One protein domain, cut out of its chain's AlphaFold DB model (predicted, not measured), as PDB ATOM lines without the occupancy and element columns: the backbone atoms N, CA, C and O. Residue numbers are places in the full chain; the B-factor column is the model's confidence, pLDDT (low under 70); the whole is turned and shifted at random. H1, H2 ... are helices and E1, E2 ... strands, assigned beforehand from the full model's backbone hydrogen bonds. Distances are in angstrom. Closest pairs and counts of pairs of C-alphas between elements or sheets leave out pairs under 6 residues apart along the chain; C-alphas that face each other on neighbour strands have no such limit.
ATOM      1  N   ALA A 381      64.019 125.348 123.174       78.00
ATOM      2  CA  ALA A 381      64.929 124.352 123.740       78.00
ATOM      3  C   ALA A 381      65.287 123.331 122.658       78.00
ATOM      4  O   ALA A 381      64.567 123.187 121.673       78.00
ATOM      5  N   PHE A 382      66.379 122.605 122.838       79.00
ATOM      6  CA  PHE A 382      66.812 121.579 121.896       79.00
ATOM      7  C   PHE A 382      66.783 120.223 122.577       79.00
ATOM      8  O   PHE A 382      67.151 120.108 123.747       79.00
ATOM      9  N   ILE A 383      66.349 119.195 121.862       84.69
ATOM     10  CA  ILE A 383      66.365 117.831 122.372       84.69
ATOM     11  C   ILE A 383      67.073 116.905 121.394       84.69
ATOM     12  O   ILE A 383      66.782 116.899 120.202       84.69
ATOM     13  N   ASN A 384      68.018 116.137 121.925       84.25
ATOM     14  CA  ASN A 384      68.754 115.101 121.220       84.25
ATOM     15  C   ASN A 384      68.388 113.741 121.822       84.25
ATOM     16  O   ASN A 384      68.438 113.553 123.038       84.25
ATOM     17  N   ALA A 385      68.006 112.793 120.979       87.62
ATOM     18  CA  ALA A 385      67.603 111.464 121.398       87.62
ATOM     19  C   ALA A 385      68.422 110.413 120.662       87.62
ATOM     20  O   ALA A 385      68.406 110.372 119.434       87.62
ATOM     21  N   GLU A 386      69.079 109.535 121.414       89.25
ATOM     22  CA  GLU A 386      69.809 108.386 120.889       89.25
ATOM     23  C   GLU A 386      69.101 107.081 121.285       89.25
ATOM     24  O   GLU A 386      68.907 106.772 122.461       89.25
ATOM     25  N   ILE A 387      68.700 106.295 120.290       90.31
ATOM     26  CA  ILE A 387      67.945 105.055 120.438       90.31
ATOM     27  C   ILE A 387      68.818 103.870 120.041       90.31
ATOM     28  O   ILE A 387      69.271 103.747 118.906       90.31
ATOM     29  N   THR A 388      68.999 102.938 120.964       88.19
ATOM     30  CA  THR A 388      69.679 101.665 120.730       88.19
ATOM     31  C   THR A 388      68.665 100.545 120.508       88.19
ATOM     32  O   THR A 388      67.539 100.591 121.006       88.19
ATOM     33  N   ASN A 389      69.068  99.528 119.736       86.44
ATOM     34  CA  ASN A 389      68.251  98.347 119.423       86.44
ATOM     35  C   ASN A 389      66.867  98.676 118.828       86.44
ATOM     36  O   ASN A 389      65.886  97.990 119.110       86.44
ATOM     37  N   LYS A 390      66.797  99.729 118.004       85.81
ATOM     38  CA  LYS A 390      65.561 100.175 117.362       85.81
ATOM     39  C   LYS A 390      65.019  99.118 116.391       85.81
ATOM     40  O   LYS A 390      65.721  98.706 115.470       85.81
ATOM     41  N   THR A 391      63.753  98.746 116.547       84.44
ATOM     42  CA  THR A 391      63.024  97.829 115.656       84.44
ATOM     43  C   THR A 391      61.712  98.409 115.136       84.44
ATOM     44  O   THR A 391      61.425  98.323 113.947       84.44
ATOM     45  N   SER A 392      60.929  99.031 116.010       85.94
ATOM     46  CA  SER A 392      59.515  99.359 115.818       85.94
ATOM     47  C   SER A 392      59.086 100.662 116.498       85.94
ATOM     48  O   SER A 392      57.911 101.028 116.463       85.94
ATOM     49  N   LEU A 393      60.031 101.383 117.111       85.94
ATOM     50  CA  LEU A 393      59.803 102.721 117.632       85.94
ATOM     51  C   LEU A 393      59.490 103.685 116.484       85.94
ATOM     52  O   LEU A 393      60.339 103.931 115.619       85.94
ATOM     53  N   ASP A 394      58.289 104.259 116.528       86.25
ATOM     54  CA  ASP A 394      57.812 105.262 115.580       86.25
ATOM     55  C   ASP A 394      58.240 106.664 116.015       86.25
ATOM     56  O   ASP A 394      58.825 107.433 115.244       86.25
ATOM     57  N   SER A 395      57.915 107.015 117.265       89.62
ATOM     58  CA  SER A 395      58.173 108.353 117.792       89.62
ATOM     59  C   SER A 395      58.199 108.437 119.312       89.62
ATOM     60  O   SER A 395      57.587 107.631 120.011       89.62
ATOM     61  N   ILE A 396      58.873 109.471 119.809       91.69
ATOM     62  CA  ILE A 396      58.771 109.948 121.190       91.69
ATOM     63  C   ILE A 396      58.128 111.334 121.159       91.69
ATOM     64  O   ILE A 396      58.525 112.198 120.378       91.69
ATOM     65  N   VAL A 397      57.110 111.541 121.987       92.31
ATOM     66  CA  VAL A 397      56.303 112.763 121.996       92.31
ATOM     67  C   VAL A 397      56.300 113.371 123.389       92.31
ATOM     68  O   VAL A 397      56.062 112.682 124.382       92.31
ATOM     69  N   ILE A 398      56.550 114.677 123.451       92.69
ATOM     70  CA  ILE A 398      56.552 115.452 124.693       92.69
ATOM     71  C   ILE A 398      55.291 116.305 124.732       92.69
ATOM     72  O   ILE A 398      55.046 117.102 123.825       92.69
ATOM     73  N   TYR A 399      54.503 116.141 125.792       92.31
ATOM     74  CA  TYR A 399      53.229 116.817 126.002       92.31
ATOM     75  C   TYR A 399      53.283 117.781 127.186       92.31
ATOM     76  O   TYR A 399      53.789 117.460 128.263       92.31
ATOM     77  N   ASP A 400      52.657 118.938 127.003       90.00
ATOM     78  CA  ASP A 400      52.295 119.871 128.064       90.00
ATOM     79  C   ASP A 400      50.880 119.541 128.556       90.00
ATOM     80  O   ASP A 400      49.887 119.991 127.976       90.00
ATOM     81  N   LYS A 401      50.779 118.685 129.584       85.56
ATOM     82  CA  LYS A 401      49.481 118.256 130.139       85.56
ATOM     83  C   LYS A 401      48.688 119.437 130.709       85.56
ATOM     84  O   LYS A 401      47.470 119.462 130.565       85.56
ATOM     85  N   GLU A 402      49.367 120.420 131.299       83.69
ATOM     86  CA  GLU A 402      48.737 121.613 131.879       83.69
ATOM     87  C   GLU A 402      48.137 122.521 130.802       83.69
ATOM     88  O   GLU A 402      47.069 123.098 130.993       83.69
ATOM     89  N   ASN A 403      48.779 122.604 129.634       82.38
ATOM     90  CA  ASN A 403      48.295 123.391 128.505       82.38
ATOM     91  C   ASN A 403      47.520 122.535 127.491       82.38
ATOM     92  O   ASN A 403      47.874 122.458 126.313       82.38
ATOM     93  N   SER A 404      46.458 121.871 127.961       87.06
ATOM     94  CA  SER A 404      45.527 121.086 127.130       87.06
ATOM     95  C   SER A 404      46.202 120.020 126.256       87.06
ATOM     96  O   SER A 404      45.819 119.827 125.103       87.06
ATOM     97  N   TRP A 405      47.210 119.325 126.793       87.44
ATOM     98  CA  TRP A 405      47.952 118.277 126.077       87.44
ATOM     99  C   TRP A 405      48.608 118.769 124.781       87.44
ATOM    100  O   TRP A 405      48.687 118.046 123.784       87.44
ATOM    101  N   LYS A 406      49.104 120.009 124.773       87.75
ATOM    102  CA  LYS A 406      49.818 120.553 123.617       87.75
ATOM    103  C   LYS A 406      51.111 119.770 123.376       87.75
ATOM    104  O   LYS A 406      51.932 119.625 124.282       87.75
ATOM    105  N   ILE A 407      51.309 119.304 122.144       89.06
ATOM    106  CA  ILE A 407      52.561 118.666 121.718       89.06
ATOM    107  C   ILE A 407      53.658 119.733 121.660       89.06
ATOM    108  O   ILE A 407      53.501 120.749 120.980       89.06
ATOM    109  N   LYS A 408      54.758 119.496 122.375       87.00
ATOM    110  CA  LYS A 408      55.957 120.345 122.373       87.00
ATOM    111  C   LYS A 408      57.033 119.822 121.422       87.00
ATOM    112  O   LYS A 408      57.635 120.627 120.724       87.00
ATOM    113  N   SER A 409      57.204 118.500 121.357       85.94
ATOM    114  CA  SER A 409      58.082 117.800 120.403       85.94
ATOM    115  C   SER A 409      57.430 116.529 119.905       85.94
ATOM    116  O   SER A 409      56.703 115.871 120.654       85.94
ATOM    117  N   SER A 410      57.797 116.130 118.690       87.56
ATOM    118  CA  SER A 410      57.551 114.790 118.164       87.56
ATOM    119  C   SER A 410      58.809 114.313 117.445       87.56
ATOM    120  O   SER A 410      58.996 114.569 116.257       87.56
ATOM    121  N   LEU A 411      59.658 113.602 118.183       86.44
ATOM    122  CA  LEU A 411      60.864 112.966 117.668       86.44
ATOM    123  C   LEU A 411      60.450 111.739 116.860       86.44
ATOM    124  O   LEU A 411      59.941 110.779 117.438       86.44
ATOM    125  N   LYS A 412      60.602 111.776 115.532       84.12
ATOM    126  CA  LYS A 412      60.175 110.701 114.621       84.12
ATOM    127  C   LYS A 412      61.382 110.000 114.025       84.12
ATOM    128  O   LYS A 412      62.080 110.584 113.213       84.12
ATOM    129  N   PHE A 413      61.556 108.722 114.334       75.12
ATOM    130  CA  PHE A 413      62.766 107.984 113.986       75.12
ATOM    131  C   PHE A 413      62.536 107.143 112.721       75.12
ATOM    132  O   PHE A 413      62.151 105.972 112.799       75.12
ATOM    133  N   LYS A 414      62.727 107.741 111.536       59.00
ATOM    134  CA  LYS A 414      62.443 107.056 110.257       59.00
ATOM    135  C   LYS A 414      63.583 106.155 109.770       59.00
ATOM    136  O   LYS A 414      63.299 105.022 109.418       59.00
ATOM    137  N   ASN A 415      64.838 106.622 109.783       56.16
ATOM    138  CA  ASN A 415      65.999 105.896 109.222       56.16
ATOM    139  C   ASN A 415      67.291 106.023 110.062       56.16
ATOM    140  O   ASN A 415      68.367 105.660 109.589       56.16
ATOM    141  N   GLY A 416      67.205 106.550 111.286       61.06
ATOM    142  CA  GLY A 416      68.350 106.790 112.163       61.06
ATOM    143  C   GLY A 416      68.052 106.447 113.620       61.06
ATOM    144  O   GLY A 416      66.895 106.375 114.036       61.06
ATOM    145  N   ASN A 417      69.127 106.231 114.375       73.12
ATOM    146  CA  ASN A 417      69.100 106.022 115.822       73.12
ATOM    147  C   ASN A 417      69.287 107.329 116.596       73.12
ATOM    148  O   ASN A 417      69.188 107.319 117.811       73.12
ATOM    149  N   ILE A 418      69.574 108.434 115.912       66.50
ATOM    150  CA  ILE A 418      69.775 109.746 116.520       66.50
ATOM    151  C   ILE A 418      68.779 110.699 115.873       66.50
ATOM    152  O   ILE A 418      68.726 110.778 114.647       66.50
ATOM    153  N   GLU A 419      68.003 111.404 116.688       76.12
ATOM    154  CA  GLU A 419      67.105 112.470 116.241       76.12
ATOM    155  C   GLU A 419      67.334 113.731 117.062       76.12
ATOM    156  O   GLU A 419      67.596 113.680 118.265       76.12
ATOM    157  N   PHE A 420      67.194 114.867 116.389       76.19
ATOM    158  CA  PHE A 420      67.327 116.192 116.969       76.19
ATOM    159  C   PHE A 420      66.070 117.000 116.668       76.19
ATOM    160  O   PHE A 420      65.625 117.046 115.520       76.19
ATOM    161  N   ASP A 421      65.511 117.655 117.681       76.94
ATOM    162  CA  ASP A 421      64.333 118.507 117.526       76.94
ATOM    163  C   ASP A 421      64.488 119.822 118.298       76.94
ATOM    164  O   ASP A 421      65.154 119.899 119.335       76.94
ATOM    165  N   THR A 422      63.844 120.863 117.775       79.00
ATOM    166  CA  THR A 422      63.802 122.197 118.372       79.00
ATOM    167  C   THR A 422      62.418 122.422 118.960       79.00
ATOM    168  O   THR A 422      61.430 122.660 118.260       79.00
ATOM    169  N   LEU A 423      62.353 122.393 120.280       81.19
ATOM    170  CA  LEU A 423      61.157 122.617 121.069       81.19
ATOM    171  C   LEU A 423      60.867 124.118 121.168       81.19
ATOM    172  O   LEU A 423      61.646 124.861 121.754       81.19
ATOM    173  N   ASN A 424      59.727 124.582 120.660       80.31
ATOM    174  CA  ASN A 424      59.325 125.988 120.769       80.31
ATOM    175  C   ASN A 424      58.329 126.224 121.916       80.31
ATOM    176  O   ASN A 424      57.425 125.419 122.160       80.31
ATOM    177  N   GLY A 425      58.437 127.381 122.573       77.88
ATOM    178  CA  GLY A 425      57.557 127.776 123.675       77.88
ATOM    179  C   GLY A 425      57.719 126.883 124.903       77.88
ATOM    180  O   GLY A 425      56.717 126.450 125.480       77.88
ATOM    181  N   ILE A 426      58.963 126.544 125.243       85.00
ATOM    182  CA  ILE A 426      59.309 125.803 126.455       85.00
ATOM    183  C   ILE A 426      59.401 126.755 127.644       85.00
ATOM    184  O   ILE A 426      60.006 127.821 127.567       85.00
ATOM    185  N   GLU A 427      58.778 126.343 128.739       85.62
ATOM    186  CA  GLU A 427      58.789 126.988 130.050       85.62
ATOM    187  C   GLU A 427      59.621 126.122 130.999       85.62
ATOM    188  O   GLU A 427      59.793 124.933 130.745       85.62
ATOM    189  N   ASN A 428      60.131 126.703 132.087       85.75
ATOM    190  CA  ASN A 428      60.853 125.947 133.110       85.75
ATOM    191  C   ASN A 428      59.871 125.135 133.969       85.75
ATOM    192  O   ASN A 428      59.379 125.641 134.981       85.75
ATOM    193  N   LYS A 429      59.521 123.928 133.515       89.44
ATOM    194  CA  LYS A 429      58.562 123.041 134.184       89.44
ATOM    195  C   LYS A 429      58.676 121.588 133.721       89.44
ATOM    196  O   LYS A 429      59.445 121.242 132.824       89.44
ATOM    197  N   ILE A 430      57.857 120.731 134.329       90.19
ATOM    198  CA  ILE A 430      57.792 119.302 134.031       90.19
ATOM    199  C   ILE A 430      56.777 119.026 132.913       90.19
ATOM    200  O   ILE A 430      55.610 119.410 132.981       90.19
ATOM    201  N   TYR A 431      57.219 118.287 131.903       92.44
ATOM    202  CA  TYR A 431      56.439 117.797 130.775       92.44
ATOM    203  C   TYR A 431      56.274 116.277 130.849       92.44
ATOM    204  O   TYR A 431      57.047 115.573 131.498       92.44
ATOM    205  N   SER A 432      55.251 115.750 130.178       93.25
ATOM    206  CA  SER A 432      55.025 114.302 130.091       93.25
ATOM    207  C   SER A 432      55.604 113.734 128.805       93.25
ATOM    208  O   SER A 432      55.397 114.299 127.732       93.25
ATOM    209  N   VAL A 433      56.286 112.598 128.904       93.94
ATOM    210  CA  VAL A 433      56.935 111.922 127.778       93.94
ATOM    211  C   VAL A 433      56.174 110.649 127.448       93.94
ATOM    212  O   VAL A 433      55.897 109.835 128.328       93.94
ATOM    213  N   TYR A 434      55.858 110.467 126.172       93.06
ATOM    214  CA  TYR A 434      55.184 109.288 125.643       93.06
ATOM    215  C   TYR A 434      55.994 108.675 124.511       93.06
ATOM    216  O   TYR A 434      56.662 109.376 123.754       93.06
ATOM    217  N   ILE A 435      55.899 107.359 124.383       92.12
ATOM    218  CA  ILE A 435      56.563 106.565 123.357       92.12
ATOM    219  C   ILE A 435      55.517 105.863 122.488       92.12
ATOM    220  O   ILE A 435      54.526 105.342 122.998       92.12
ATOM    221  N   PHE A 436      55.725 105.863 121.173       90.50
ATOM    222  CA  PHE A 436      54.861 105.211 120.192       90.50
ATOM    223  C   PHE A 436      55.614 104.060 119.538       90.50
ATOM    224  O   PHE A 436      56.586 104.293 118.821       90.50
ATOM    225  N   ILE A 437      55.166 102.833 119.792       85.88
ATOM    226  CA  ILE A 437      55.756 101.612 119.235       85.88
ATOM    227  C   ILE A 437      54.659 100.874 118.473       85.88
ATOM    228  O   ILE A 437      53.629 100.532 119.062       85.88
ATOM    229  N   ASN A 438      54.857 100.629 117.175       83.56
ATOM    230  CA  ASN A 438      53.845 100.040 116.287       83.56
ATOM    231  C   ASN A 438      52.476 100.751 116.377       83.56
ATOM    232  O   ASN A 438      51.427 100.112 116.482       83.56
ATOM    233  N   GLY A 439      52.481 102.082 116.429       79.44
ATOM    234  CA  GLY A 439      51.287 102.918 116.565       79.44
ATOM    235  C   GLY A 439      50.625 102.898 117.949       79.44
ATOM    236  O   GLY A 439      49.640 103.610 118.150       79.44
ATOM    237  N   LYS A 440      51.140 102.130 118.921       83.75
ATOM    238  CA  LYS A 440      50.623 102.107 120.296       83.75
ATOM    239  C   LYS A 440      51.341 103.135 121.163       83.75
ATOM    240  O   LYS A 440      52.555 103.062 121.345       83.75
ATOM    241  N   GLN A 441      50.567 104.061 121.725       88.31
ATOM    242  CA  GLN A 441      51.043 105.064 122.672       88.31
ATOM    243  C   GLN A 441      51.198 104.461 124.072       88.31
ATOM    244  O   GLN A 441      50.245 103.907 124.613       88.31
ATOM    245  N   ASN A 442      52.366 104.644 124.684       87.69
ATOM    246  CA  ASN A 442      52.641 104.301 126.077       87.69
ATOM    247  C   ASN A 442      53.249 105.514 126.791       87.69
ATOM    248  O   ASN A 442      54.021 106.266 126.198       87.69
ATOM    249  N   GLU A 443      52.888 105.738 128.054       89.19
ATOM    250  CA  GLU A 443      53.553 106.756 128.878       89.19
ATOM    251  C   GLU A 443      54.959 106.267 129.206       89.19
ATOM    252  O   GLU A 443      55.109 105.124 129.609       89.19
ATOM    253  N   LEU A 444      55.981 107.099 129.017       90.19
ATOM    254  CA  LEU A 444      57.370 106.750 129.321       90.19
ATOM    255  C   LEU A 444      57.803 107.310 130.681       90.19
ATOM    256  O   LEU A 444      58.554 106.663 131.409       90.19
ATOM    257  N   GLY A 445      57.307 108.500 131.023       91.38
ATOM    258  CA  GLY A 445      57.596 109.176 132.280       91.38
ATOM    259  C   GLY A 445      57.447 110.689 132.163       91.38
ATOM    260  O   GLY A 445      56.662 111.200 131.359       91.38
ATOM    261  N   LYS A 446      58.219 111.411 132.970       92.31
ATOM    262  CA  LYS A 446      58.246 112.876 133.012       92.31
ATOM    263  C   LYS A 446      59.642 113.406 132.681       92.31
ATOM    264  O   LYS A 446      60.631 112.702 132.881       92.31
ATOM    265  N   ILE A 447      59.702 114.638 132.188       92.88
ATOM    266  CA  ILE A 447      60.945 115.355 131.887       92.88
ATOM    267  C   ILE A 447      60.804 116.825 132.276       92.88
ATOM    268  O   ILE A 447      59.849 117.488 131.883       92.88
ATOM    269  N   GLU A 448      61.741 117.341 133.051       91.62
ATOM    270  CA  GLU A 448      61.886 118.764 133.315       91.62
ATOM    271  C   GLU A 448      62.676 119.393 132.169       91.62
ATOM    272  O   GLU A 448      63.793 118.964 131.852       91.62
ATOM    273  N   LEU A 449      62.052 120.378 131.525       89.19
ATOM    274  CA  LEU A 449      62.641 121.157 130.445       89.19
ATOM    275  C   LEU A 449      62.652 122.627 130.842       89.19
ATOM    276  O   LEU A 449      61.810 123.085 131.610       89.19
ATOM    277  N   SER A 450      63.582 123.374 130.264       83.50
ATOM    278  CA  SER A 450      63.717 124.812 130.454       83.50
ATOM    279  C   SER A 450      64.194 125.469 129.152       83.50
ATOM    280  O   SER A 450      64.875 124.827 128.344       83.50
ATOM    281  N   PRO A 451      63.786 126.724 128.880       81.25
ATOM    282  CA  PRO A 451      64.116 127.401 127.631       81.25
ATOM    283  C   PRO A 451      65.623 127.623 127.480       81.25
ATOM    284  O   PRO A 451      66.341 127.807 128.456       81.25
ATOM    285  N   ASN A 452      66.070 127.678 126.228       73.56
ATOM    286  CA  ASN A 452      67.441 127.932 125.780       73.56
ATOM    287  C   ASN A 452      68.465 126.873 126.213       73.56
ATOM    288  O   ASN A 452      69.667 127.125 126.179       73.56
ATOM    289  N   ASN A 453      67.993 125.682 126.583       76.25
ATOM    290  CA  ASN A 453      68.832 124.564 126.991       76.25
ATOM    291  C   ASN A 453      68.755 123.397 126.006       76.25
ATOM    292  O   ASN A 453      67.771 123.231 125.282       76.25
ATOM    293  N   THR A 454      69.813 122.584 126.000       74.81
ATOM    294  CA  THR A 454      69.861 121.319 125.261       74.81
ATOM    295  C   THR A 454      69.697 120.156 126.226       74.81
ATOM    296  O   THR A 454      70.418 120.043 127.220       74.81
ATOM    297  N   PHE A 455      68.758 119.278 125.904       82.75
ATOM    298  CA  PHE A 455      68.445 118.066 126.642       82.75
ATOM    299  C   PHE A 455      68.861 116.877 125.798       82.75
ATOM    300  O   PHE A 455      68.628 116.853 124.592       82.75
ATOM    301  N   SER A 456      69.514 115.891 126.398       85.25
ATOM    302  CA  SER A 456      69.908 114.680 125.684       85.25
ATOM    303  C   SER A 456      69.443 113.452 126.443       85.25
ATOM    304  O   SER A 456      69.465 113.447 127.675       85.25
ATOM    305  N   PHE A 457      69.009 112.415 125.732       90.44
ATOM    306  CA  PHE A 457      68.740 111.128 126.359       90.44
ATOM    307  C   PHE A 457      69.088 109.947 125.465       90.44
ATOM    308  O   PHE A 457      68.991 110.015 124.242       90.44
ATOM    309  N   GLN A 458      69.457 108.850 126.116       91.00
ATOM    310  CA  GLN A 458      69.664 107.539 125.518       91.00
ATOM    311  C   GLN A 458      68.537 106.595 125.934       91.00
ATOM    312  O   GLN A 458      68.080 106.648 127.077       91.00
ATOM    313  N   LEU A 459      68.092 105.727 125.024       93.50
ATOM    314  CA  LEU A 459      67.018 104.757 125.252       93.50
ATOM    315  C   LEU A 459      67.305 103.438 124.523       93.50
ATOM    316  O   LEU A 459      67.715 103.447 123.369       93.50
ATOM    317  N   ASP A 460      67.042 102.295 125.153       91.94
ATOM    318  CA  ASP A 460      66.957 100.987 124.483       91.94
ATOM    319  C   ASP A 460      65.482 100.653 124.228       91.94
ATOM    320  O   ASP A 460      64.704 100.523 125.181       91.94
ATOM    321  N   GLU A 461      65.087 100.501 122.957       89.88
ATOM    322  CA  GLU A 461      63.691 100.221 122.578       89.88
ATOM    323  C   GLU A 461      63.149  98.944 123.239       89.88
ATOM    324  O   GLU A 461      61.960  98.867 123.547       89.88
ATOM    325  N   ARG A 462      64.005  97.954 123.514       88.88
ATOM    326  CA  ARG A 462      63.579  96.676 124.106       88.88
ATOM    327  C   ARG A 462      63.120  96.832 125.551       88.88
ATOM    328  O   ARG A 462      62.365  95.998 126.043       88.88
ATOM    329  N   MET A 463      63.606  97.858 126.254       89.31
ATOM    330  CA  MET A 463      63.299  98.091 127.666       89.31
ATOM    331  C   MET A 463      63.231  99.593 127.983       89.31
ATOM    332  O   MET A 463      64.067 100.112 128.730       89.31
ATOM    333  N   PRO A 464      62.249 100.332 127.449       90.31
ATOM    334  CA  PRO A 464      62.299 101.791 127.437       90.31
ATOM    335  C   PRO A 464      62.246 102.394 128.854       90.31
ATOM    336  O   PRO A 464      63.040 103.265 129.199       90.31
ATOM    337  N   HIS A 465      61.402 101.849 129.732       88.38
ATOM    338  CA  HIS A 465      61.262 102.319 131.118       88.38
ATOM    339  C   HIS A 465      62.490 102.079 132.003       88.38
ATOM    340  O   HIS A 465      62.659 102.752 133.017       88.38
ATOM    341  N   THR A 466      63.337 101.100 131.679       87.31
ATOM    342  CA  THR A 466      64.501 100.756 132.513       87.31
ATOM    343  C   THR A 466      65.815 101.270 131.927       87.31
ATOM    344  O   THR A 466      66.791 101.429 132.673       87.31
ATOM    345  N   SER A 467      65.836 101.567 130.626       91.69
ATOM    346  CA  SER A 467      67.024 101.979 129.877       91.69
ATOM    347  C   SER A 467      67.157 103.485 129.686       91.69
ATOM    348  O   SER A 467      68.275 103.926 129.448       91.69
ATOM    349  N   ILE A 468      66.080 104.272 129.825       93.75
ATOM    350  CA  ILE A 468      66.165 105.717 129.582       93.75
ATOM    351  C   ILE A 468      67.180 106.394 130.510       93.75
ATOM    352  O   ILE A 468      67.122 106.231 131.732       93.75
ATOM    353  N   ARG A 469      68.127 107.140 129.940       92.69
ATOM    354  CA  ARG A 469      69.132 107.916 130.678       92.69
ATOM    355  C   ARG A 469      69.238 109.305 130.086       92.69
ATOM    356  O   ARG A 469      69.456 109.441 128.889       92.69
ATOM    357  N   TYR A 470      69.109 110.317 130.927       92.25
ATOM    358  CA  TYR A 470      69.214 111.721 130.555       92.25
ATOM    359  C   TYR A 470      70.621 112.257 130.825       92.25
ATOM    360  O   TYR A 470      71.259 111.899 131.817       92.25
ATOM    361  N   SER A 471      71.086 113.157 129.970       84.50
ATOM    362  CA  SER A 471      72.338 113.898 130.115       84.50
ATOM    363  C   SER A 471      72.131 115.369 129.749       84.50
ATOM    364  O   SER A 471      71.160 115.735 129.084       84.50
ATOM    365  N   GLY A 472      73.058 116.225 130.181       76.81
ATOM    366  CA  GLY A 472      72.953 117.673 129.993       76.81
ATOM    367  C   GLY A 472      72.137 118.354 131.094       76.81
ATOM    368  O   GLY A 472      72.195 117.961 132.262       76.81
ATOM    369  N   HIS A 473      71.400 119.403 130.737       74.19
ATOM    370  CA  HIS A 473      70.680 120.230 131.704       74.19
ATOM    371  C   HIS A 473      69.537 119.445 132.387       74.19
ATOM    372  O   HIS A 473      68.869 118.624 131.758       74.19
ATOM    373  N   HIS A 474      69.339 119.651 133.696       83.75
ATOM    374  CA  HIS A 474      68.430 118.868 134.560       83.75
ATOM    375  C   HIS A 474      68.669 117.340 134.588       83.75
ATOM    376  O   HIS A 474      67.793 116.599 135.036       83.75
ATOM    377  N   ALA A 475      69.836 116.824 134.172       86.81
ATOM    378  CA  ALA A 475      70.077 115.374 134.109       86.81
ATOM    379  C   ALA A 475      69.819 114.640 135.437       86.81
ATOM    380  O   ALA A 475      69.224 113.566 135.428       86.81
ATOM    381  N   ASN A 476      70.213 115.212 136.578       88.88
ATOM    382  CA  ASN A 476      69.991 114.608 137.898       88.88
ATOM    383  C   ASN A 476      68.499 114.417 138.203       88.88
ATOM    384  O   ASN A 476      68.062 113.308 138.511       88.88
ATOM    385  N   ILE A 477      67.707 115.482 138.043       91.44
ATOM    386  CA  ILE A 477      66.263 115.469 138.306       91.44
ATOM    387  C   ILE A 477      65.546 114.572 137.288       91.44
ATOM    388  O   ILE A 477      64.721 113.741 137.667       91.44
ATOM    389  N   ASN A 478      65.916 114.652 136.007       94.56
ATOM    390  CA  ASN A 478      65.338 113.825 134.947       94.56
ATOM    391  C   ASN A 478      65.643 112.330 135.131       94.56
ATOM    392  O   ASN A 478      64.756 111.492 134.967       94.56
ATOM    393  N   ASN A 479      66.865 111.973 135.540       95.06
ATOM    394  CA  ASN A 479      67.211 110.588 135.860       95.06
ATOM    395  C   ASN A 479      66.543 110.094 137.150       95.06
ATOM    396  O   ASN A 479      66.168 108.923 137.222       95.06
ATOM    397  N   PHE A 480      66.335 110.965 138.142       95.62
ATOM    398  CA  PHE A 480      65.561 110.624 139.335       95.62
ATOM    399  C   PHE A 480      64.091 110.339 138.994       95.62
ATOM    400  O   PHE A 480      63.548 109.312 139.401       95.62
ATOM    401  N   MET A 481      63.458 111.179 138.169       95.38
ATOM    402  CA  MET A 481      62.093 110.935 137.686       95.38
ATOM    403  C   MET A 481      62.003 109.647 136.858       95.38
ATOM    404  O   MET A 481      61.083 108.857 137.065       95.38
ATOM    405  N   ALA A 482      62.984 109.371 135.990       94.88
ATOM    406  CA  ALA A 482      63.069 108.098 135.271       94.88
ATOM    407  C   ALA A 482      63.171 106.894 136.218       94.88
ATOM    408  O   ALA A 482      62.533 105.863 135.996       94.88
ATOM    409  N   PHE A 483      63.946 107.020 137.298       95.62
ATOM    410  CA  PHE A 483      64.066 105.984 138.316       95.62
ATOM    411  C   PHE A 483      62.730 105.705 139.019       95.62
ATOM    412  O   PHE A 483      62.382 104.541 139.227       95.62
ATOM    413  N   ILE A 484      61.956 106.746 139.334       94.94
ATOM    414  CA  ILE A 484      60.611 106.605 139.910       94.94
ATOM    415  C   ILE A 484      59.661 105.955 138.903       94.94
ATOM    416  O   ILE A 484      58.989 104.981 139.248       94.94
ATOM    417  N   SER A 485      59.653 106.414 137.647       93.75
ATOM    418  CA  SER A 485      58.839 105.816 136.579       93.75
ATOM    419  C   SER A 485      59.164 104.334 136.369       93.75
ATOM    420  O   SER A 485      58.257 103.532 136.152       93.75
ATOM    421  N   LYS A 486      60.429 103.928 136.530       94.31
ATOM    422  CA  LYS A 486      60.823 102.512 136.549       94.31
ATOM    423  C   LYS A 486      60.167 101.740 137.700       94.31
ATOM    424  O   LYS A 486      59.694 100.629 137.469       94.31
ATOM    425  N   GLN A 487      60.130 102.288 138.919       95.25
ATOM    426  CA  GLN A 487      59.473 101.618 140.051       95.25
ATOM    427  C   GLN A 487      57.961 101.496 139.828       95.25
ATOM    428  O   GLN A 487      57.392 100.431 140.057       95.25
ATOM    429  N   GLN A 488      57.322 102.557 139.325       93.81
ATOM    430  CA  GLN A 488      55.897 102.560 138.983       93.81
ATOM    431  C   GLN A 488      55.575 101.522 137.903       93.81
ATOM    432  O   GLN A 488      54.618 100.762 138.042       93.81
ATOM    433  N   PHE A 489      56.406 101.434 136.861       91.81
ATOM    434  CA  PHE A 489      56.263 100.422 135.818       91.81
ATOM    435  C   PHE A 489      56.350  99.009 136.401       91.81
ATOM    436  O   PHE A 489      55.456  98.203 136.167       91.81
ATOM    437  N   GLN A 490      57.360  98.720 137.229       91.62
ATOM    438  CA  GLN A 490      57.496  97.413 137.884       91.62
ATOM    439  C   GLN A 490      56.283  97.066 138.751       91.62
ATOM    440  O   GLN A 490      55.794  95.945 138.679       91.62
ATOM    441  N   LEU A 491      55.768  98.026 139.523       93.62
ATOM    442  CA  LEU A 491      54.550  97.836 140.307       93.62
ATOM    443  C   LEU A 491      53.343  97.533 139.417       93.62
ATOM    444  O   LEU A 491      52.583  96.620 139.717       93.62
ATOM    445  N   SER A 492      53.177  98.249 138.302       89.69
ATOM    446  CA  SER A 492      52.046  98.020 137.397       89.69
ATOM    447  C   SER A 492      52.020  96.611 136.798       89.69
ATOM    448  O   SER A 492      50.937  96.050 136.660       89.69
ATOM    449  N   GLN A 493      53.194  96.028 136.524       87.31
ATOM    450  CA  GLN A 493      53.329  94.670 135.986       87.31
ATOM    451  C   GLN A 493      52.888  93.604 137.002       87.31
ATOM    452  O   GLN A 493      52.351  92.575 136.616       87.31
ATOM    453  N   THR A 494      53.024  93.861 138.310       87.75
ATOM    454  CA  THR A 494      52.604  92.889 139.345       87.75
ATOM    455  C   THR A 494      51.099  92.633 139.396       87.75
ATOM    456  O   THR A 494      50.671  91.621 139.945       87.75
ATOM    457  N   LEU A 495      50.278  93.517 138.816       81.88
ATOM    458  CA  LEU A 495      48.833  93.293 138.739       81.88
ATOM    459  C   LEU A 495      48.453  92.176 137.763       81.88
ATOM    460  O   LEU A 495      47.377  91.598 137.915       81.88
ATOM    461  N   ASP A 496      49.318  91.860 136.799       73.06
ATOM    462  CA  ASP A 496      49.079  90.779 135.841       73.06
ATOM    463  C   ASP A 496      49.268  89.393 136.493       73.06
ATOM    464  O   ASP A 496      48.636  88.423 136.075       73.06
ATOM    465  N   ASP A 497      50.045  89.314 137.581       69.19
ATOM    466  CA  ASP A 497      50.395  88.069 138.283       69.19
ATOM    467  C   ASP A 497      49.415  87.674 139.409       69.19
ATOM    468  O   ASP A 497      49.671  86.720 140.142       69.19
ATOM    469  N   ILE A 498      48.280  88.372 139.557       73.38
ATOM    470  CA  ILE A 498      47.300  88.179 140.647       73.38
ATOM    471  C   ILE A 498      47.967  88.311 142.032       73.38
ATOM    472  O   ILE A 498      48.312  87.337 142.700       73.38
ATOM    473  N   ILE A 499      48.095  89.550 142.505       87.00
ATOM    474  CA  ILE A 499      48.687  89.880 143.809       87.00
ATOM    475  C   ILE A 499      47.617  90.171 144.877       87.00
ATOM    476  O   ILE A 499      46.591  90.808 144.605       87.00
ATOM    477  N   THR A 500      47.841  89.728 146.121       90.31
ATOM    478  CA  THR A 500      46.965  90.088 147.252       90.31
ATOM    479  C   THR A 500      47.116  91.566 147.615       90.31
ATOM    480  O   THR A 500      48.107  92.208 147.271       90.31
ATOM    481  N   GLN A 501      46.119  92.130 148.303       91.25
ATOM    482  CA  GLN A 501      46.123  93.551 148.651       91.25
ATOM    483  C   GLN A 501      47.300  93.880 149.582       91.25
ATOM    484  O   GLN A 501      48.085  94.774 149.279       91.25
ATOM    485  N   ASP A 502      47.489  93.072 150.627       92.88
ATOM    486  CA  ASP A 502      48.572  93.232 151.601       92.88
ATOM    487  C   ASP A 502      49.962  93.090 150.962       92.88
ATOM    488  O   ASP A 502      50.880  93.846 151.277       92.88
ATOM    489  N   SER A 503      50.124  92.150 150.020       93.56
ATOM    490  CA  SER A 503      51.405  91.963 149.319       93.56
ATOM    491  C   SER A 503      51.734  93.144 148.407       93.56
ATOM    492  O   SER A 503      52.894  93.544 148.309       93.56
ATOM    493  N   LEU A 504      50.722  93.738 147.766       94.62
ATOM    494  CA  LEU A 504      50.907  94.939 146.956       94.62
ATOM    495  C   LEU A 504      51.278  96.151 147.822       94.62
ATOM    496  O   LEU A 504      52.160  96.919 147.447       94.62
ATOM    497  N   GLU A 505      50.645  96.312 148.986       95.81
ATOM    498  CA  GLU A 505      50.974  97.381 149.938       95.81
ATOM    499  C   GLU A 505      52.404  97.251 150.476       95.81
ATOM    500  O   GLU A 505      53.130  98.249 150.532       95.81
ATOM    501  N   LEU A 506      52.846  96.030 150.797       96.12
ATOM    502  CA  LEU A 506      54.232  95.755 151.183       96.12
ATOM    503  C   LEU A 506      55.205  96.202 150.080       96.12
ATOM    504  O   LEU A 506      56.118  96.986 150.341       96.12
ATOM    505  N   LEU A 507      54.967  95.774 148.838       96.19
ATOM    506  CA  LEU A 507      55.830  96.099 147.704       96.19
ATOM    507  C   LEU A 507      55.855  97.607 147.409       96.19
ATOM    508  O   LEU A 507      56.911  98.165 147.111       96.19
ATOM    509  N   ILE A 508      54.716  98.299 147.525       97.62
ATOM    510  CA  ILE A 508      54.637  99.762 147.391       97.62
ATOM    511  C   ILE A 508      55.548 100.451 148.411       97.62
ATOM    512  O   ILE A 508      56.272 101.385 148.046       97.62
ATOM    513  N   ASN A 509      55.530  99.992 149.663       96.94
ATOM    514  CA  ASN A 509      56.342 100.555 150.737       96.94
ATOM    515  C   ASN A 509      57.835 100.280 150.530       96.94
ATOM    516  O   ASN A 509      58.647 101.194 150.682       96.94
ATOM    517  N   GLU A 510      58.204  99.069 150.105       97.50
ATOM    518  CA  GLU A 510      59.587  98.723 149.749       97.50
ATOM    519  C   GLU A 510      60.123  99.626 148.629       97.50
ATOM    520  O   GLU A 510      61.217 100.189 148.718       97.50
ATOM    521  N   LYS A 511      59.322  99.829 147.580       97.62
ATOM    522  CA  LYS A 511      59.665 100.696 146.448       97.62
ATOM    523  C   LYS A 511      59.766 102.164 146.867       97.62
ATOM    524  O   LYS A 511      60.680 102.856 146.417       97.62
ATOM    525  N   LYS A 512      58.893 102.632 147.766       97.81
ATOM    526  CA  LYS A 512      58.949 103.991 148.330       97.81
ATOM    527  C   LYS A 512      60.225 104.216 149.138       97.81
ATOM    528  O   LYS A 512      60.895 105.227 148.939       97.81
ATOM    529  N   ALA A 513      60.590 103.268 150.001       96.69
ATOM    530  CA  ALA A 513      61.830 103.327 150.772       96.69
ATOM    531  C   ALA A 513      63.058 103.398 149.851       96.69
ATOM    532  O   ALA A 513      63.939 104.232 150.058       96.69
ATOM    533  N   LEU A 514      63.064 102.608 148.774       96.75
ATOM    534  CA  LEU A 514      64.124 102.643 147.768       96.75
ATOM    535  C   LEU A 514      64.205 104.002 147.044       96.75
ATOM    536  O   LEU A 514      65.302 104.500 146.806       96.75
ATOM    537  N   ILE A 515      63.071 104.625 146.703       97.06
ATOM    538  CA  ILE A 515      63.042 105.976 146.109       97.06
ATOM    539  C   ILE A 515      63.673 107.003 147.055       97.06
ATOM    540  O   ILE A 515      64.489 107.814 146.616       97.06
ATOM    541  N   ILE A 516      63.338 106.942 148.346       95.69
ATOM    542  CA  ILE A 516      63.888 107.848 149.361       95.69
ATOM    543  C   ILE A 516      65.404 107.650 149.485       95.69
ATOM    544  O   ILE A 516      66.153 108.623 149.410       95.69
ATOM    545  N   GLU A 517      65.874 106.404 149.588       94.69
ATOM    546  CA  GLU A 517      67.303 106.078 149.684       94.69
ATOM    547  C   GLU A 517      68.088 106.617 148.476       94.69
ATOM    548  O   GLU A 517      69.150 107.229 148.618       94.69
ATOM    549  N   GLN A 518      67.544 106.430 147.272       92.81
ATOM    550  CA  GLN A 518      68.203 106.817 146.025       92.81
ATOM    551  C   GLN A 518      68.178 108.326 145.773       92.81
ATOM    552  O   GLN A 518      69.015 108.815 145.019       92.81
ATOM    553  N   SER A 519      67.281 109.082 146.410       91.38
ATOM    554  CA  SER A 519      67.191 110.537 146.220       91.38
ATOM    555  C   SER A 519      68.521 111.253 146.498       91.38
ATOM    556  O   SER A 519      68.957 112.090 145.707       91.38
ATOM    557  N   SER A 520      69.235 110.821 147.544       85.88
ATOM    558  CA  SER A 520      70.581 111.294 147.884       85.88
ATOM    559  C   SER A 520      71.600 111.027 146.767       85.88
ATOM    560  O   SER A 520      72.345 111.924 146.376       85.88
ATOM    561  N   LYS A 521      71.581 109.823 146.177       89.12
ATOM    562  CA  LYS A 521      72.470 109.413 145.072       89.12
ATOM    563  C   LYS A 521      72.226 110.233 143.805       89.12
ATOM    564  O   LYS A 521      73.174 110.536 143.085       89.12
ATOM    565  N   PHE A 522      70.978 110.625 143.553       85.44
ATOM    566  CA  PHE A 522      70.615 111.509 142.444       85.44
ATOM    567  C   PHE A 522      70.804 113.004 142.750       85.44
ATOM    568  O   PHE A 522      70.588 113.816 141.855       85.44
ATOM    569  N   LYS A 523      71.221 113.385 143.967       90.31
ATOM    570  CA  LYS A 523      71.451 114.784 144.380       90.31
ATOM    571  C   LYS A 523      70.224 115.687 144.167       90.31
ATOM    572  O   LYS A 523      70.360 116.836 143.747       90.31
ATOM    573  N   VAL A 524      69.016 115.170 144.402       85.12
ATOM    574  CA  VAL A 524      67.782 115.970 144.299       85.12
ATOM    575  C   VAL A 524      67.482 116.696 145.608       85.12
ATOM    576  O   VAL A 524      67.789 116.201 146.690       85.12
ATOM    577  N   THR A 525      66.875 117.881 145.518       87.00
ATOM    578  CA  THR A 525      66.472 118.649 146.705       87.00
ATOM    579  C   THR A 525      65.296 117.986 147.417       87.00
ATOM    580  O   THR A 525      64.511 117.253 146.811       87.00
ATOM    581  N   GLU A 526      65.113 118.305 148.698       88.12
ATOM    582  CA  GLU A 526      63.973 117.815 149.482       88.12
ATOM    583  C   GLU A 526      62.623 118.225 148.867       88.12
ATOM    584  O   GLU A 526      61.678 117.440 148.842       88.12
ATOM    585  N   SER A 527      62.543 119.425 148.280       85.25
ATOM    586  CA  SER A 527      61.349 119.893 147.564       85.25
ATOM    587  C   SER A 527      61.012 119.005 146.357       85.25
ATOM    588  O   SER A 527      59.867 118.581 146.195       85.25
ATOM    589  N   VAL A 528      62.020 118.664 145.543       86.81
ATOM    590  CA  VAL A 528      61.862 117.770 144.384       86.81
ATOM    591  C   VAL A 528      61.510 116.351 144.829       86.81
ATOM    592  O   VAL A 528      60.666 115.707 144.210       86.81
ATOM    593  N   LEU A 529      62.116 115.858 145.911       91.88
ATOM    594  CA  LEU A 529      61.765 114.562 146.486       91.88
ATOM    595  C   LEU A 529      60.294 114.534 146.924       91.88
ATOM    596  O   LEU A 529      59.551 113.646 146.514       91.88
ATOM    597  N   ASN A 530      59.861 115.518 147.711       90.56
ATOM    598  CA  ASN A 530      58.512 115.562 148.270       90.56
ATOM    599  C   ASN A 530      57.431 115.678 147.188       90.56
ATOM    600  O   ASN A 530      56.412 114.989 147.271       90.56
ATOM    601  N   SER A 531      57.654 116.490 146.149       88.88
ATOM    602  CA  SER A 531      56.710 116.598 145.030       88.88
ATOM    603  C   SER A 531      56.573 115.276 144.264       88.88
ATOM    604  O   SER A 531      55.461 114.832 143.982       88.88
ATOM    605  N   ASN A 532      57.687 114.588 144.009       92.25
ATOM    606  CA  ASN A 532      57.676 113.295 143.329       92.25
ATOM    607  C   ASN A 532      57.110 112.159 144.201       92.25
ATOM    608  O   ASN A 532      56.463 111.252 143.676       92.25
ATOM    609  N   LEU A 533      57.301 112.201 145.525       94.94
ATOM    610  CA  LEU A 533      56.675 111.248 146.450       94.94
ATOM    611  C   LEU A 533      55.155 111.419 146.501       94.94
ATOM    612  O   LEU A 533      54.442 110.421 146.562       94.94
ATOM    613  N   LEU A 534      54.651 112.654 146.418       93.31
ATOM    614  CA  LEU A 534      53.214 112.906 146.324       93.31
ATOM    615  C   LEU A 534      52.618 112.292 145.048       93.31
ATOM    616  O   LEU A 534      51.582 111.628 145.100       93.31
ATOM    617  N   ASP A 535      53.290 112.468 143.908       90.69
ATOM    618  CA  ASP A 535      52.896 111.843 142.640       90.69
ATOM    619  C   ASP A 535      52.935 110.311 142.714       90.69
ATOM    620  O   ASP A 535      52.018 109.634 142.238       90.69
ATOM    621  N   TYR A 536      53.976 109.758 143.337       95.69
ATOM    622  CA  TYR A 536      54.111 108.325 143.563       95.69
ATOM    623  C   TYR A 536      52.986 107.777 144.452       95.69
ATOM    624  O   TYR A 536      52.388 106.753 144.121       95.69
ATOM    625  N   ASP A 537      52.635 108.476 145.531       95.69
ATOM    626  CA  ASP A 537      51.547 108.087 146.429       95.69
ATOM    627  C   ASP A 537      50.187 108.133 145.721       95.69
ATOM    628  O   ASP A 537      49.353 107.245 145.907       95.69
ATOM    629  N   ASN A 538      49.963 109.132 144.865       94.50
ATOM    630  CA  ASN A 538      48.754 109.214 144.045       94.50
ATOM    631  C   ASN A 538      48.662 108.049 143.052       94.50
ATOM    632  O   ASN A 538      47.611 107.414 142.959       94.50
ATOM    633  N   PHE A 539      49.766 107.712 142.376       94.88
ATOM    634  CA  PHE A 539      49.849 106.514 141.537       94.88
ATOM    635  C   PHE A 539      49.523 105.240 142.334       94.88
ATOM    636  O   PHE A 539      48.696 104.436 141.901       94.88
ATOM    637  N   CYS A 540      50.112 105.075 143.521       95.88
ATOM    638  CA  CYS A 540      49.909 103.898 144.366       95.88
ATOM    639  C   CYS A 540      48.455 103.760 144.833       95.88
ATOM    640  O   CYS A 540      47.912 102.659 144.814       95.88
ATOM    641  N   LYS A 541      47.780 104.867 145.172       95.62
ATOM    642  CA  LYS A 541      46.341 104.857 145.492       95.62
ATOM    643  C   LYS A 541      45.509 104.330 144.326       95.62
ATOM    644  O   LYS A 541      44.643 103.480 144.529       95.62
ATOM    645  N   THR A 542      45.777 104.797 143.106       93.69
ATOM    646  CA  THR A 542      45.092 104.298 141.903       93.69
ATOM    647  C   THR A 542      45.398 102.822 141.657       93.69
ATOM    648  O   THR A 542      44.494 102.060 141.315       93.69
ATOM    649  N   LEU A 543      46.646 102.398 141.868       93.56
ATOM    650  CA  LEU A 543      47.062 101.009 141.702       93.56
ATOM    651  C   LEU A 543      46.345 100.073 142.686       93.56
ATOM    652  O   LEU A 543      45.820  99.043 142.271       93.56
ATOM    653  N   LEU A 544      46.247 100.466 143.958       93.69
ATOM    654  CA  LEU A 544      45.528  99.724 144.996       93.69
ATOM    655  C   LEU A 544      44.036  99.606 144.671       93.69
ATOM    656  O   LEU A 544      43.479  98.516 144.741       93.69
ATOM    657  N   GLN A 545      43.396 100.694 144.234       91.12
ATOM    658  CA  GLN A 545      41.998 100.657 143.787       91.12
ATOM    659  C   GLN A 545      41.807  99.733 142.579       91.12
ATOM    660  O   GLN A 545      40.818  99.004 142.493       91.12
ATOM    661  N   LYS A 546      42.754  99.742 141.633       89.75
ATOM    662  CA  LYS A 546      42.726  98.853 140.469       89.75
ATOM    663  C   LYS A 546      42.851  97.389 140.900       89.75
ATOM    664  O   LYS A 546      42.083  96.560 140.421       89.75
ATOM    665  N   ASN A 547      43.752  97.086 141.836       90.94
ATOM    666  CA  ASN A 547      43.931  95.743 142.384       90.94
ATOM    667  C   ASN A 547      42.680  95.242 143.115       90.94
ATOM    668  O   ASN A 547      42.233  94.130 142.859       90.94
ATOM    669  N   GLN A 548      42.052  96.086 143.938       89.19
ATOM    670  CA  GLN A 548      40.781  95.763 144.601       89.19
ATOM    671  C   GLN A 548      39.700  95.368 143.589       89.19
ATOM    672  O   GLN A 548      38.996  94.379 143.786       89.19
ATOM    673  N   LYS A 549      39.601  96.088 142.465       86.31
ATOM    674  CA  LYS A 549      38.670  95.736 141.383       86.31
ATOM    675  C   LYS A 549      39.031  94.423 140.696       86.31
ATOM    676  O   LYS A 549      38.131  93.656 140.369       86.31
ATOM    677  N   TYR A 550      40.315  94.143 140.467       84.88
ATOM    678  CA  TYR A 550      40.741  92.850 139.919       84.88
ATOM    679  C   TYR A 550      40.427  91.697 140.871       84.88
ATOM    680  O   TYR A 550      39.895  90.684 140.433       84.88
ATOM    681  N   GLN A 551      40.673  91.871 142.168       85.69
ATOM    682  CA  GLN A 551      40.341  90.879 143.188       85.69
ATOM    683  C   GLN A 551      38.839  90.648 143.296       85.69
ATOM    684  O   GLN A 551      38.414  89.498 143.338       85.69
ATOM    685  N   TYR A 552      38.034  91.715 143.276       87.75
ATOM    686  CA  TYR A 552      36.577  91.596 143.248       87.75
ATOM    687  C   TYR A 552      36.101  90.846 142.005       87.75
ATOM    688  O   TYR A 552      35.315  89.916 142.103       87.75
ATOM    689  N   LYS A 553      36.618  91.191 140.823       84.25
ATOM    690  CA  LYS A 553      36.284  90.472 139.590       84.25
ATOM    691  C   LYS A 553      36.664  88.996 139.701       84.25
ATOM    692  O   LYS A 553      35.831  88.136 139.437       84.25
ATOM    693  N   ASN A 554      37.880  88.693 140.141       84.00
ATOM    694  CA  ASN A 554      38.333  87.314 140.310       84.00
ATOM    695  C   ASN A 554      37.485  86.547 141.333       84.00
ATOM    696  O   ASN A 554      37.222  85.366 141.120       84.00
ATOM    697  N   SER A 555      36.998  87.205 142.391       87.25
ATOM    698  CA  SER A 555      36.114  86.577 143.378       87.25
ATOM    699  C   SER A 555      34.715  86.266 142.840       87.25
ATOM    700  O   SER A 555      34.021  85.446 143.437       87.25
TER     701      SER A 555
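AT A GLANCE: This is residues 381 to 555 of the 697 residues of the protein "Thioredoxin domain-containing protein" of Bacteroidetes bacterium (UniProt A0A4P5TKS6). What does the model look like? Two twisted sheets of four strands form a sandwich, and helix H2 runs along one open side of it, over the edge strands E8 and E6. H2, H3 and H4 make an up-and-down bundle, with H3 and H4 farther out from the sheets. What is printed? There are 175 residues, with eight named strands and four named helices in the order E1 E2 E3 E4 E5 E6 E7 H1 E8 H2 H3 H4, of mixed class. One sheet, E4 E1 E7 E8, is mixed and the other, E3 E2 E5 E6, antiparallel; the whole is compact, with a radius of gyration of the C-alphas of 17.0 A and spans of 50 by 38 by 31 A.

HOW THE PARTS SIT: Which sheet holds the first strand? Residues 418 to 424 (E4), 381 to 388 (E1), 454 to 460 (E7) and 469 to 472 (E8) make it in that order. E1 is antiparallel to E4, with N 383 and O 421 2.9 A apart, and parallel to E7, with N 386 and O 457 2.9 A apart; E7 and E8 are antiparallel, with N 458 and O 469 at 2.8 A. What faces it? Residues 406 to 412 (E3), 393 to 400 (E2), 429 to 437 (E5) and 440 to 449 (E6) make an antiparallel sheet, with N 398 and O 409, N 397 and O 434, and N 431 and O 447 at 3.0, 2.8 and 2.7 A. The two are a sandwich, sheets face to face, 10.4 A centre to centre, with strands at 30 degrees. Where are the helices? Residues 475 to 493 (H2), the hub, run along E8 at a height of 9.7 A over its sheet and along E6 at 8.7 A over the other; the closest C-alphas of E6 and H2 are those of Ile 447 and Asn 478, 5.6 A. Residues 464 to 467 (H1) touch H2, closest at C-alphas His 465 and Lys 486, 5.5 A. Residues 501 to 521 (H3) touch H2 at a shallow tilt of 13 degrees, opposite ways, closest at C-alphas Gln 487 and Lys 511, 6.5 A. How does the bundle close? Residues 526 to 555 (H4) touch H3 at a shallow tilt of 18 degrees, opposite ways, closest at C-alphas Ser 519 and Leu 529, 6.8 A. H4 touches H2 too, at C-alphas Ser 492 and Leu 543, 7.2 A. Every O i to N i+4 pair is within hydrogen-bond range in H2 and H4, 15 of 17 in H3, and H1 is too short for one.

IN THESE COORDINATES: Where does E1 begin? C-alpha 381 is at (64.929, 124.352, 123.740). How long are the longer elements? E5 is 26.3 A, E6 24.7 A, H2 26.7 A, H3 31.0 A and H4 42.3 A from first to last C-alpha; E6 bends by 60 degrees at residue 445. Where does H4 end? C-alpha 555 is at (36.114, 86.577, 143.378).

THE WHOLE: How far does it reach? The two C-alphas farthest apart, those of Asn 452 and Ser 555, are 54.8 A apart. Are there cuts or long links? The printed part has no cut and no long link; H2 to H3, with 7 residues, is short and the others are tight. Where is confidence low? Residues 414 to 416, 418 and 497 are under 70, and the mean pLDDT of the printed part is 87.9.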